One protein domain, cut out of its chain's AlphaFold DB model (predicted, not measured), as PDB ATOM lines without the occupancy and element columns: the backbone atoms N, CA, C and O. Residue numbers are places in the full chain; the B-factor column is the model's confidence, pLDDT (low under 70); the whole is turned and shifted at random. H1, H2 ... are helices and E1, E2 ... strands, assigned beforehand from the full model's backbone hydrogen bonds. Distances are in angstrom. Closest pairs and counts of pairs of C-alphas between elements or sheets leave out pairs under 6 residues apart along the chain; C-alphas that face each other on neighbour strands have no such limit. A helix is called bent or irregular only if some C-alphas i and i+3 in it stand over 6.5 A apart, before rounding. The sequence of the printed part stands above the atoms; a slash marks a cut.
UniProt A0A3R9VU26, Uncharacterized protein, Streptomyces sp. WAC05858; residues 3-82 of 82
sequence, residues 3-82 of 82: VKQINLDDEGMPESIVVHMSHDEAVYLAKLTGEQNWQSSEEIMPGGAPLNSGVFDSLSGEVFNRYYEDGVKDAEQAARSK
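Overview. This is residues 3 to 82 of the 82 residues of an uncharacterized protein of Streptomyces sp. WAC05858 (UniProt A0A3R9VU26). The long arm H2b of bent helix H2 runs past the antiparallel hairpin E1 and E2; H1 and arm H2a stand side by side at one end, H3 at the other. The 80 printed residues hold two named strands, then three named helices, class mixed. The whole is elongated, 41 by 25 by 19 A, and only just loose, close to compact, radius of gyration of the C-alphas 14.3 A.

Arrangement. In the hairpin of E1, residues 3 to 8, and E2, residues 14 to 20, N 4 and O 18 are 2.8 A apart. H2, residues 38 to 67, assigned as one helix by its hydrogen bonds, is bent: C-alphas 47 and 50 are 7.2 A apart. Arm H2b, residues 50 to 67, touches H3, residues 72 to 80, with residues 60 to 65 alone; the closest C-alphas, 64 and 72, are 5.5 A apart. Arm H2a, residues 38 to 47, and H1, residues 23 to 34, are close but not clearly touching.

Along the chain. E1 begins at C-alpha 3 (290.142, 170.607, 255.657); H3 ends at C-alpha 80 (293.667, 165.067, 277.343).

Size, cuts and confidence. The printed part has no cut; pLDDT is under 70 at residues 30 to 55 and 82.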
ATOM      1  N   VAL A   3     291.161 171.442 255.005       82.44
ATOM      2  CA  VAL A   3     290.142 170.607 255.657       82.44
ATOM      3  C   VAL A   3     289.084 170.190 254.635       82.44
ATOM      4  O   VAL A   3     288.552 171.001 253.872       82.44
ATOM      5  N   LYS A   4     288.817 168.885 254.564       86.12
ATOM      6  CA  LYS A   4     287.800 168.302 253.679       86.12
ATOM      7  C   LYS A   4     286.510 168.012 254.417       86.12
ATOM      8  O   LYS A   4     285.442 168.245 253.859       86.12
ATOM      9  N   GLN A   5     286.620 167.502 255.637       86.44
ATOM     10  CA  GLN A   5     285.480 167.095 256.439       86.44
ATOM     11  C   GLN A   5     285.818 167.228 257.921       86.44
ATOM     12  O   GLN A   5     286.934 166.913 258.333       86.44
ATOM     13  N   ILE A   6     284.839 167.681 258.698       88.31
ATOM     14  CA  ILE A   6     284.865 167.695 260.159       88.31
ATOM     15  C   ILE A   6     283.640 166.898 260.598       88.31
ATOM     16  O   ILE A   6     282.518 167.268 260.254       88.31
ATOM     17  N   ASN A   7     283.858 165.789 261.297       89.81
ATOM     18  CA  ASN A   7     282.798 165.033 261.953       89.81
ATOM     19  C   ASN A   7     282.659 165.562 263.375       89.81
ATOM     20  O   ASN A   7     283.668 165.737 264.063       89.81
ATOM     21  N   LEU A   8     281.425 165.837 263.778       91.56
ATOM     22  CA  LEU A   8     281.099 166.348 265.102       91.56
ATOM     23  C   LEU A   8     280.485 165.225 265.943       91.56
ATOM     24  O   LEU A   8     279.796 164.370 265.383       91.56
ATOM     25  N   ASP A   9     280.724 165.254 267.250       90.12
ATOM     26  CA  ASP A   9     280.048 164.398 268.224       90.12
ATOM     27  C   ASP A   9     278.645 164.928 268.587       90.12
ATOM     28  O   ASP A   9     278.169 165.932 268.044       90.12
ATOM     29  N   ASP A  10     277.971 164.237 269.511       92.00
ATOM     30  CA  ASP A  10     276.618 164.573 269.973       92.00
ATOM     31  C   ASP A  10     276.538 165.945 270.673       92.00
ATOM     32  O   ASP A  10     275.462 166.543 270.738       92.00
ATOM     33  N   GLU A  11     277.665 166.472 271.166       88.44
ATOM     34  CA  GLU A  11     277.771 167.799 271.786       88.44
ATOM     35  C   GLU A  11     278.104 168.896 270.756       88.44
ATOM     36  O   GLU A  11     278.190 170.077 271.094       88.44
ATOM     37  N   GLY A  12     278.239 168.528 269.477       86.31
ATOM     38  CA  GLY A  12     278.577 169.439 268.387       86.31
ATOM     39  C   GLY A  12     280.064 169.788 268.316       86.31
ATOM     40  O   GLY A  12     280.434 170.711 267.583       86.31
ATOM     41  N   MET A  13     280.915 169.057 269.042       88.44
ATOM     42  CA  MET A  13     282.356 169.277 269.088       88.44
ATOM     43  C   MET A  13     283.082 168.408 268.054       88.44
ATOM     44  O   MET A  13     282.628 167.307 267.746       88.44
ATOM     45  N   PRO A  14     284.214 168.863 267.482       87.50
ATOM     46  CA  PRO A  14     284.978 168.055 266.534       87.50
ATOM     47  C   PRO A  14     285.444 166.719 267.134       87.50
ATOM     48  O   PRO A  14     286.241 166.683 268.068       87.50
ATOM     49  N   GLU A  15     284.987 165.613 266.546       87.88
ATOM     50  CA  GLU A  15     285.392 164.249 266.902       87.88
ATOM     51  C   GLU A  15     286.500 163.735 265.976       87.88
ATOM     52  O   GLU A  15     287.483 163.147 266.426       87.88
ATOM     53  N   SER A  16     286.373 163.970 264.666       86.38
ATOM     54  CA  SER A  16     287.410 163.615 263.692       86.38
ATOM     55  C   SER A  16     287.480 164.603 262.534       86.38
ATOM     56  O   SER A  16     286.481 165.188 262.116       86.38
ATOM     57  N   ILE A  17     288.690 164.800 262.004       85.25
ATOM     58  CA  ILE A  17     288.973 165.771 260.944       85.25
ATOM     59  C   ILE A  17     289.698 165.050 259.812       85.25
ATOM     60  O   ILE A  17     290.747 164.440 260.017       85.25
ATOM     61  N   VAL A  18     289.154 165.149 258.603       85.50
ATOM     62  CA  VAL A  18     289.788 164.644 257.384       85.50
ATOM     63  C   VAL A  18     290.370 165.824 256.625       85.50
ATOM     64  O   VAL A  18     289.652 166.743 256.217       85.50
ATOM     65  N   VAL A  19     291.679 165.785 256.398       84.62
ATOM     66  CA  VAL A  19     292.411 166.811 255.654       84.62
ATOM     67  C   VAL A  19     292.955 166.245 254.349       84.62
ATOM     68  O   VAL A  19     293.372 165.091 254.272       84.62
ATOM     69  N   HIS A  20     292.969 167.074 253.312       86.38
ATOM     70  CA  HIS A  20     293.725 166.802 252.098       86.38
ATOM     71  C   HIS A  20     295.058 167.540 252.177       86.38
ATOM     72  O   HIS A  20     295.093 168.749 252.432       86.38
ATOM     73  N   MET A  21     296.145 166.814 251.948       81.81
ATOM     74  CA  MET A  21     297.502 167.344 252.014       81.81
ATOM     75  C   MET A  21     298.340 166.837 250.842       81.81
ATOM     76  O   MET A  21     298.009 165.817 250.235       81.81
ATOM     77  N   SER A  22     299.398 167.571 250.502       82.25
ATOM     78  CA  SER A  22     300.362 167.145 249.487       82.25
ATOM     79  C   SER A  22     301.238 165.993 249.999       82.25
ATOM     80  O   SER A  22     301.282 165.703 251.196       82.25
ATOM     81  N   HIS A  23     301.966 165.343 249.086       76.31
ATOM     82  CA  HIS A  23     302.954 164.325 249.448       76.31
ATOM     83  C   HIS A  23     303.998 164.867 250.439       76.31
ATOM     84  O   HIS A  23     304.266 164.225 251.452       76.31
ATOM     85  N   ASP A  24     304.523 166.069 250.192       76.44
ATOM     86  CA  ASP A  24     305.557 166.686 251.031       76.44
ATOM     87  C   ASP A  24     305.036 167.023 252.436       76.44
ATOM     88  O   ASP A  24     305.732 166.804 253.426       76.44
ATOM     89  N   GLU A  25     303.786 167.489 252.540       75.06
ATOM     90  CA  GLU A  25     303.113 167.737 253.823       75.06
ATOM     91  C   GLU A  25     302.935 166.435 254.623       75.06
ATOM     92  O   GLU A  25     303.186 166.405 255.829       75.06
ATOM     93  N   ALA A  26     302.559 165.342 253.950       75.94
ATOM     94  CA  ALA A  26     302.408 164.032 254.579       75.94
ATOM     95  C   ALA A  26     303.753 163.460 255.058       75.94
ATOM     96  O   ALA A  26     303.843 162.955 256.176       75.94
ATOM     97  N   VAL A  27     304.811 163.574 254.245       72.00
ATOM     98  CA  VAL A  27     306.173 163.156 254.621       72.00
ATOM     99  C   VAL A  27     306.678 163.968 255.812       72.00
ATOM    100  O   VAL A  27     307.261 163.397 256.732       72.00
ATOM    101  N   TYR A  28     306.430 165.279 255.828       73.00
ATOM    102  CA  TYR A  28     306.793 166.147 256.945       73.00
ATOM    103  C   TYR A  28     306.124 165.706 258.255       73.00
ATOM    104  O   TYR A  28     306.817 165.492 259.248       73.00
ATOM    105  N   LEU A  29     304.803 165.496 258.254       73.75
ATOM    106  CA  LEU A  29     304.067 165.053 259.444       73.75
ATOM    107  C   LEU A  29     304.487 163.655 259.912       73.75
ATOM    108  O   LEU A  29     304.614 163.421 261.115       73.75
ATOM    109  N   ALA A  30     304.734 162.732 258.980       69.31
ATOM    110  CA  ALA A  30     305.206 161.391 259.308       69.31
ATOM    111  C   ALA A  30     306.599 161.418 259.951       69.31
ATOM    112  O   ALA A  30     306.843 160.685 260.902       69.31
ATOM    113  N   LYS A  31     307.498 162.294 259.489       62.12
ATOM    114  CA  LYS A  31     308.810 162.487 260.119       62.12
ATOM    115  C   LYS A  31     308.696 163.166 261.481       62.12
ATOM    116  O   LYS A  31     309.303 162.693 262.429       62.12
ATOM    117  N   LEU A  32     307.880 164.215 261.600       67.50
ATOM    118  CA  LEU A  32     307.665 164.931 262.862       67.50
ATOM    119  C   LEU A  32     307.095 164.021 263.962       67.50
ATOM    120  O   LEU A  32     307.470 164.149 265.123       67.50
ATOM    121  N   THR A  33     306.186 163.111 263.605       68.00
ATOM    122  CA  THR A  33     305.555 162.179 264.557       68.00
ATOM    123  C   THR A  33     306.327 160.867 264.728       68.00
ATOM    124  O   THR A  33     306.231 160.242 265.782       68.00
ATOM    125  N   GLY A  34     307.089 160.444 263.713       54.19
ATOM    126  CA  GLY A  34     307.850 159.193 263.703       54.19
ATOM    127  C   GLY A  34     309.274 159.295 264.259       54.19
ATOM    128  O   GLY A  34     309.769 158.324 264.828       54.19
ATOM    129  N   GLU A  35     309.939 160.445 264.139       53.38
ATOM    130  CA  GLU A  35     311.298 160.659 264.650       53.38
ATOM    131  C   GLU A  35     311.228 161.243 266.072       53.38
ATOM    132  O   GLU A  35     311.162 162.452 266.274       53.38
ATOM    133  N   GLN A  36     311.253 160.382 267.094       51.91
ATOM    134  CA  GLN A  36     311.239 160.794 268.509       51.91
ATOM    135  C   GLN A  36     312.567 161.402 269.017       51.91
ATOM    136  O   GLN A  36     312.727 161.591 270.225       51.91
ATOM    137  N   ASN A  37     313.543 161.688 268.148       53.50
ATOM    138  CA  ASN A  37     314.838 162.231 268.565       53.50
ATOM    139  C   ASN A  37     315.039 163.680 268.072       53.50
ATOM    140  O   ASN A  37     314.653 164.058 266.968       53.50
ATOM    141  N   TRP A  38     315.632 164.508 268.936       50.75
ATOM    142  CA  TRP A  38     315.781 165.954 268.739       50.75
ATOM    143  C   TRP A  38     316.733 166.331 267.589       50.75
ATOM    144  O   TRP A  38     316.547 167.377 266.973       50.75
ATOM    145  N   GLN A  39     317.702 165.471 267.267       54.53
ATOM    146  CA  GLN A  39     318.675 165.680 266.187       54.53
ATOM    147  C   GLN A  39     318.024 165.572 264.806       54.53
ATOM    148  O   GLN A  39     318.265 166.414 263.945       54.53
ATOM    149  N   SER A  40     317.124 164.607 264.618       54.88
ATOM    150  CA  SER A  40     316.341 164.467 263.388       54.88
ATOM    151  C   SER A  40     315.360 165.631 263.184       54.88
ATOM    152  O   SER A  40     315.045 165.982 262.051       54.88
ATOM    153  N   SER A  41     314.889 166.264 264.267       53.38
ATOM    154  CA  SER A  41     313.987 167.428 264.213       53.38
ATOM    155  C   SER A  41     314.685 168.703 263.709       53.38
ATOM    156  O   SER A  41     314.107 169.468 262.932       53.38
ATOM    157  N   GLU A  42     315.958 168.912 264.072       55.53
ATOM    158  CA  GLU A  42     316.764 170.040 263.575       55.53
ATOM    159  C   GLU A  42     317.088 169.929 262.075       55.53
ATOM    160  O   GLU A  42     317.116 170.948 261.384       55.53
ATOM    161  N   GLU A  43     317.233 168.714 261.533       56.38
ATOM    162  CA  GLU A  43     317.414 168.481 260.088       56.38
ATOM    163  C   GLU A  43     316.145 168.750 259.258       56.38
ATOM    164  O   GLU A  43     316.218 168.940 258.043       56.38
ATOM    165  N   ILE A  44     314.971 168.795 259.896       53.69
ATOM    166  CA  ILE A  44     313.667 168.994 259.245       53.69
ATOM    167  C   ILE A  44     313.313 170.492 259.113       53.69
ATOM    168  O   ILE A  44     312.617 170.902 258.174       53.69
ATOM    169  N   MET A  45     313.821 171.341 260.010       53.81
ATOM    170  CA  MET A  45     313.593 172.794 259.984       53.81
ATOM    171  C   MET A  45     314.034 173.530 258.694       53.81
ATOM    172  O   MET A  45     313.309 174.447 258.300       53.81
ATOM    173  N   PRO A  46     315.118 173.161 257.970       52.53
ATOM    174  CA  PRO A  46     315.603 173.926 256.813       52.53
ATOM    175  C   PRO A  46     314.752 173.817 255.532       52.53
ATOM    176  O   PRO A  46     315.087 174.444 254.531       52.53
ATOM    177  N   GLY A  47     313.653 173.055 255.541       51.75
ATOM    178  CA  GLY A  47     312.694 172.981 254.424       51.75
ATOM    179  C   GLY A  47     311.227 172.868 254.852       51.75
ATOM    180  O   GLY A  47     310.331 173.151 254.060       51.75
ATOM    181  N   GLY A  48     310.966 172.501 256.111       50.91
ATOM    182  CA  GLY A  48     309.620 172.333 256.652       50.91
ATOM    183  C   GLY A  48     308.971 173.607 257.194       50.91
ATOM    184  O   GLY A  48     307.763 173.607 257.381       50.91
ATOM    185  N   ALA A  49     309.711 174.696 257.433       52.19
ATOM    186  CA  ALA A  49     309.146 175.910 258.040       52.19
ATOM    187  C   ALA A  49     307.978 176.544 257.241       52.19
ATOM    188  O   ALA A  49     306.962 176.863 257.860       52.19
ATOM    189  N   PRO A  50     308.033 176.659 255.894       57.00
ATOM    190  CA  PRO A  50     306.903 177.170 255.108       57.00
ATOM    191  C   PRO A  50     305.713 176.198 255.044       57.00
ATOM    192  O   PRO A  50     304.563 176.619 254.927       57.00
ATOM    193  N   LEU A  51     305.976 174.887 255.111       57.31
ATOM    194  CA  LEU A  51     304.937 173.852 255.146       57.31
ATOM    195  C   LEU A  51     304.255 173.813 256.523       57.31
ATOM    196  O   LEU A  51     303.037 173.685 256.604       57.31
ATOM    197  N   ASN A  52     305.026 174.004 257.595       60.91
ATOM    198  CA  ASN A  52     304.556 174.076 258.975       60.91
ATOM    199  C   ASN A  52     303.583 175.246 259.165       60.91
ATOM    200  O   ASN A  52     302.488 175.032 259.676       60.91
ATOM    201  N   SER A  53     303.909 176.445 258.663       64.38
ATOM    202  CA  SER A  53     302.995 177.590 258.773       64.38
ATOM    203  C   SER A  53     301.669 177.340 258.050       64.38
ATOM    204  O   SER A  53     300.617 177.578 258.624       64.38
ATOM    205  N   GLY A  54     301.683 176.763 256.843       66.88
ATOM    206  CA  GLY A  54     300.445 176.463 256.109       66.88
ATOM    207  C   GLY A  54     299.567 175.396 256.780       66.88
ATOM    208  O   GLY A  54     298.337 175.504 256.772       66.88
ATOM    209  N   VAL A  55     300.182 174.370 257.374       68.50
ATOM    210  CA  VAL A  55     299.484 173.338 258.158       68.50
ATOM    211  C   VAL A  55     298.897 173.931 259.437       68.50
ATOM    212  O   VAL A  55     297.717 173.725 259.729       68.50
ATOM    213  N   PHE A  56     299.704 174.698 260.171       71.38
ATOM    214  CA  PHE A  56     299.301 175.352 261.408       71.38
ATOM    215  C   PHE A  56     298.170 176.357 261.174       71.38
ATOM    216  O   PHE A  56     297.169 176.311 261.886       71.38
ATOM    217  N   ASP A  57     298.270 177.205 260.151       75.31
ATOM    218  CA  ASP A  57     297.248 178.200 259.806       75.31
ATOM    219  C   ASP A  57     295.922 177.536 259.414       75.31
ATOM    220  O   ASP A  57     294.854 177.987 259.823       75.31
ATOM    221  N   SER A  58     295.977 176.422 258.674       73.81
ATOM    222  CA  SER A  58     294.771 175.684 258.278       73.81
ATOM    223  C   SER A  58     294.051 175.091 259.491       73.81
ATOM    224  O   SER A  58     292.838 175.224 259.617       73.81
ATOM    225  N   LEU A  59     294.783 174.451 260.407       76.69
ATOM    226  CA  LEU A  59     294.182 173.819 261.588       76.69
ATOM    227  C   LEU A  59     293.730 174.852 262.628       76.69
ATOM    228  O   LEU A  59     292.620 174.755 263.150       76.69
ATOM    229  N   SER A  60     294.556 175.862 262.906       77.19
ATOM    230  CA  SER A  60     294.217 176.932 263.850       77.19
ATOM    231  C   SER A  60     293.062 177.796 263.351       77.19
ATOM    232  O   SER A  60     292.131 178.057 264.111       77.19
ATOM    233  N   GLY A  61     293.067 178.167 262.072       77.06
ATOM    234  CA  GLY A  61     292.026 178.989 261.466       77.06
ATOM    235  C   GLY A  61     290.712 178.245 261.226       77.06
ATOM    236  O   GLY A  61     289.659 178.729 261.636       77.06
ATOM    237  N   GLU A  62     290.741 177.088 260.554       78.44
ATOM    238  CA  GLU A  62     289.506 176.414 260.116       78.44
ATOM    239  C   GLU A  62     288.835 175.594 261.229       78.44
ATOM    240  O   GLU A  62     287.621 175.373 261.172       78.44
ATOM    241  N   VAL A  63     289.602 175.155 262.233       81.75
ATOM    242  CA  VAL A  63     289.114 174.253 263.284       81.75
ATOM    243  C   VAL A  63     289.233 174.890 264.658       81.75
ATOM    244  O   VAL A  63     288.212 175.122 265.303       81.75
ATOM    245  N   PHE A  64     290.449 175.175 265.125       84.62
ATOM    246  CA  PHE A  64     290.631 175.470 266.541       84.62
ATOM    247  C   PHE A  64     289.944 176.768 266.956       84.62
ATOM    248  O   PHE A  64     289.117 176.739 267.853       84.62
ATOM    249  N   ASN A  65     290.151 177.860 266.226       84.75
ATOM    250  CA  ASN A  65     289.491 179.136 266.521       84.75
ATOM    251  C   ASN A  65     287.973 179.116 266.269       84.75
ATOM    252  O   ASN A  65     287.268 180.039 266.667       84.75
ATOM    253  N   ARG A  66     287.464 178.110 265.547       85.19
ATOM    254  CA  ARG A  66     286.039 177.990 265.219       85.19
ATOM    255  C   ARG A  66     285.256 177.236 266.288       85.19
ATOM    256  O   ARG A  66     284.095 177.564 266.516       85.19
ATOM    257  N   TYR A  67     285.863 176.206 266.866       86.81
ATOM    258  CA  TYR A  67     285.194 175.286 267.788       86.81
ATOM    259  C   TYR A  67     285.702 175.395 269.228       86.81
ATOM    260  O   TYR A  67     285.079 174.832 270.119       86.81
ATOM    261  N   TYR A  68     286.796 176.117 269.467       85.88
ATOM    262  CA  TYR A  68     287.409 176.266 270.783       85.88
ATOM    263  C   TYR A  68     287.727 177.742 271.047       85.88
ATOM    264  O   TYR A  68     288.278 178.423 270.181       85.88
ATOM    265  N   GLU A  69     287.376 178.238 272.233       84.31
ATOM    266  CA  GLU A  69     287.469 179.662 272.582       84.31
ATOM    267  C   GLU A  69     288.932 180.131 272.641       84.31
ATOM    268  O   GLU A  69     289.287 181.109 271.982       84.31
ATOM    269  N   ASP A  70     289.808 179.360 273.296       85.62
ATOM    270  CA  ASP A  70     291.259 179.603 273.327       85.62
ATOM    271  C   ASP A  70     292.027 178.824 272.237       85.62
ATOM    272  O   ASP A  70     293.246 178.596 272.320       85.62
ATOM    273  N   GLY A  71     291.322 178.394 271.187       85.94
ATOM    274  CA  GLY A  71     291.896 177.723 270.026       85.94
ATOM    275  C   GLY A  71     292.637 176.430 270.384       85.94
ATOM    276  O   GLY A  71     292.068 175.492 270.941       85.94
ATOM    277  N   VAL A  72     293.920 176.346 270.013       79.75
ATOM    278  CA  VAL A  72     294.731 175.117 270.155       79.75
ATOM    279  C   VAL A  72     294.826 174.655 271.614       79.75
ATOM    280  O   VAL A  72     294.863 173.454 271.868       79.75
ATOM    281  N   LYS A  73     294.863 175.584 272.577       81.25
ATOM    282  CA  LYS A  73     295.048 175.253 274.000       81.25
ATOM    283  C   LYS A  73     293.854 174.499 274.573       81.25
ATOM    284  O   LYS A  73     294.038 173.508 275.277       81.25
ATOM    285  N   ASP A  74     292.653 174.947 274.242       83.94
ATOM    286  CA  ASP A  74     291.412 174.290 274.647       83.94
ATOM    287  C   ASP A  74     291.236 172.955 273.928       83.94
ATOM    288  O   ASP A  74     290.861 171.964 274.553       83.94
ATOM    289  N   ALA A  75     291.588 172.887 272.640       80.88
ATOM    290  CA  ALA A  75     291.581 171.630 271.898       80.88
ATOM    291  C   ALA A  75     292.536 170.588 272.513       80.88
ATOM    292  O   ALA A  75     292.188 169.411 272.621       80.88
ATOM    293  N   GLU A  76     293.721 171.012 272.967       82.12
ATOM    294  CA  GLU A  76     294.673 170.147 273.670       82.12
ATOM    295  C   GLU A  76     294.121 169.666 275.020       82.12
ATOM    296  O   GLU A  76     294.220 168.480 275.343       82.12
ATOM    297  N   GLN A  77     293.522 170.560 275.812       83.88
ATOM    298  CA  GLN A  77     292.902 170.193 277.088       83.88
ATOM    299  C   GLN A  77     291.741 169.211 276.890       83.88
ATOM    300  O   GLN A  77     291.663 168.209 277.604       83.88
ATOM    301  N   ALA A  78     290.889 169.444 275.890       77.75
ATOM    302  CA  ALA A  78     289.786 168.554 275.539       77.75
ATOM    303  C   ALA A  78     290.288 167.158 275.135       77.75
ATOM    304  O   ALA A  78     289.745 166.155 275.591       77.75
ATOM    305  N   ALA A  79     291.363 167.078 274.344       75.69
ATOM    306  CA  ALA A  79     291.965 165.808 273.938       75.69
ATOM    307  C   ALA A  79     292.562 165.014 275.113       75.69
ATOM    308  O   ALA A  79     292.510 163.790 275.111       75.69
ATOM    309  N   ARG A  80     293.118 165.696 276.124       77.19
ATOM    310  CA  ARG A  80     293.667 165.067 277.343       77.19
ATOM    311  C   ARG A  80     292.596 164.615 278.339       77.19
ATOM    312  O   ARG A  80     292.916 163.880 279.269       77.19
ATOM    313  N   SER A  81     291.370 165.108 278.179       71.38
ATOM    314  CA  SER A  81     290.243 164.848 279.080       71.38
ATOM    315  C   SER A  81     289.349 163.688 278.614       71.38
ATOM    316  O   SER A  81     288.426 163.321 279.339       71.38
ATOM    317  N   LYS A  82     289.614 163.133 277.422       57.06
ATOM    318  CA  LYS A  82     289.011 161.902 276.884       57.06
ATOM    319  C   LYS A  82     289.846 160.681 277.278       57.06
ATOM    320  O   LYS A  82     289.230 159.622 277.523       57.06
TER     321      LYS A  82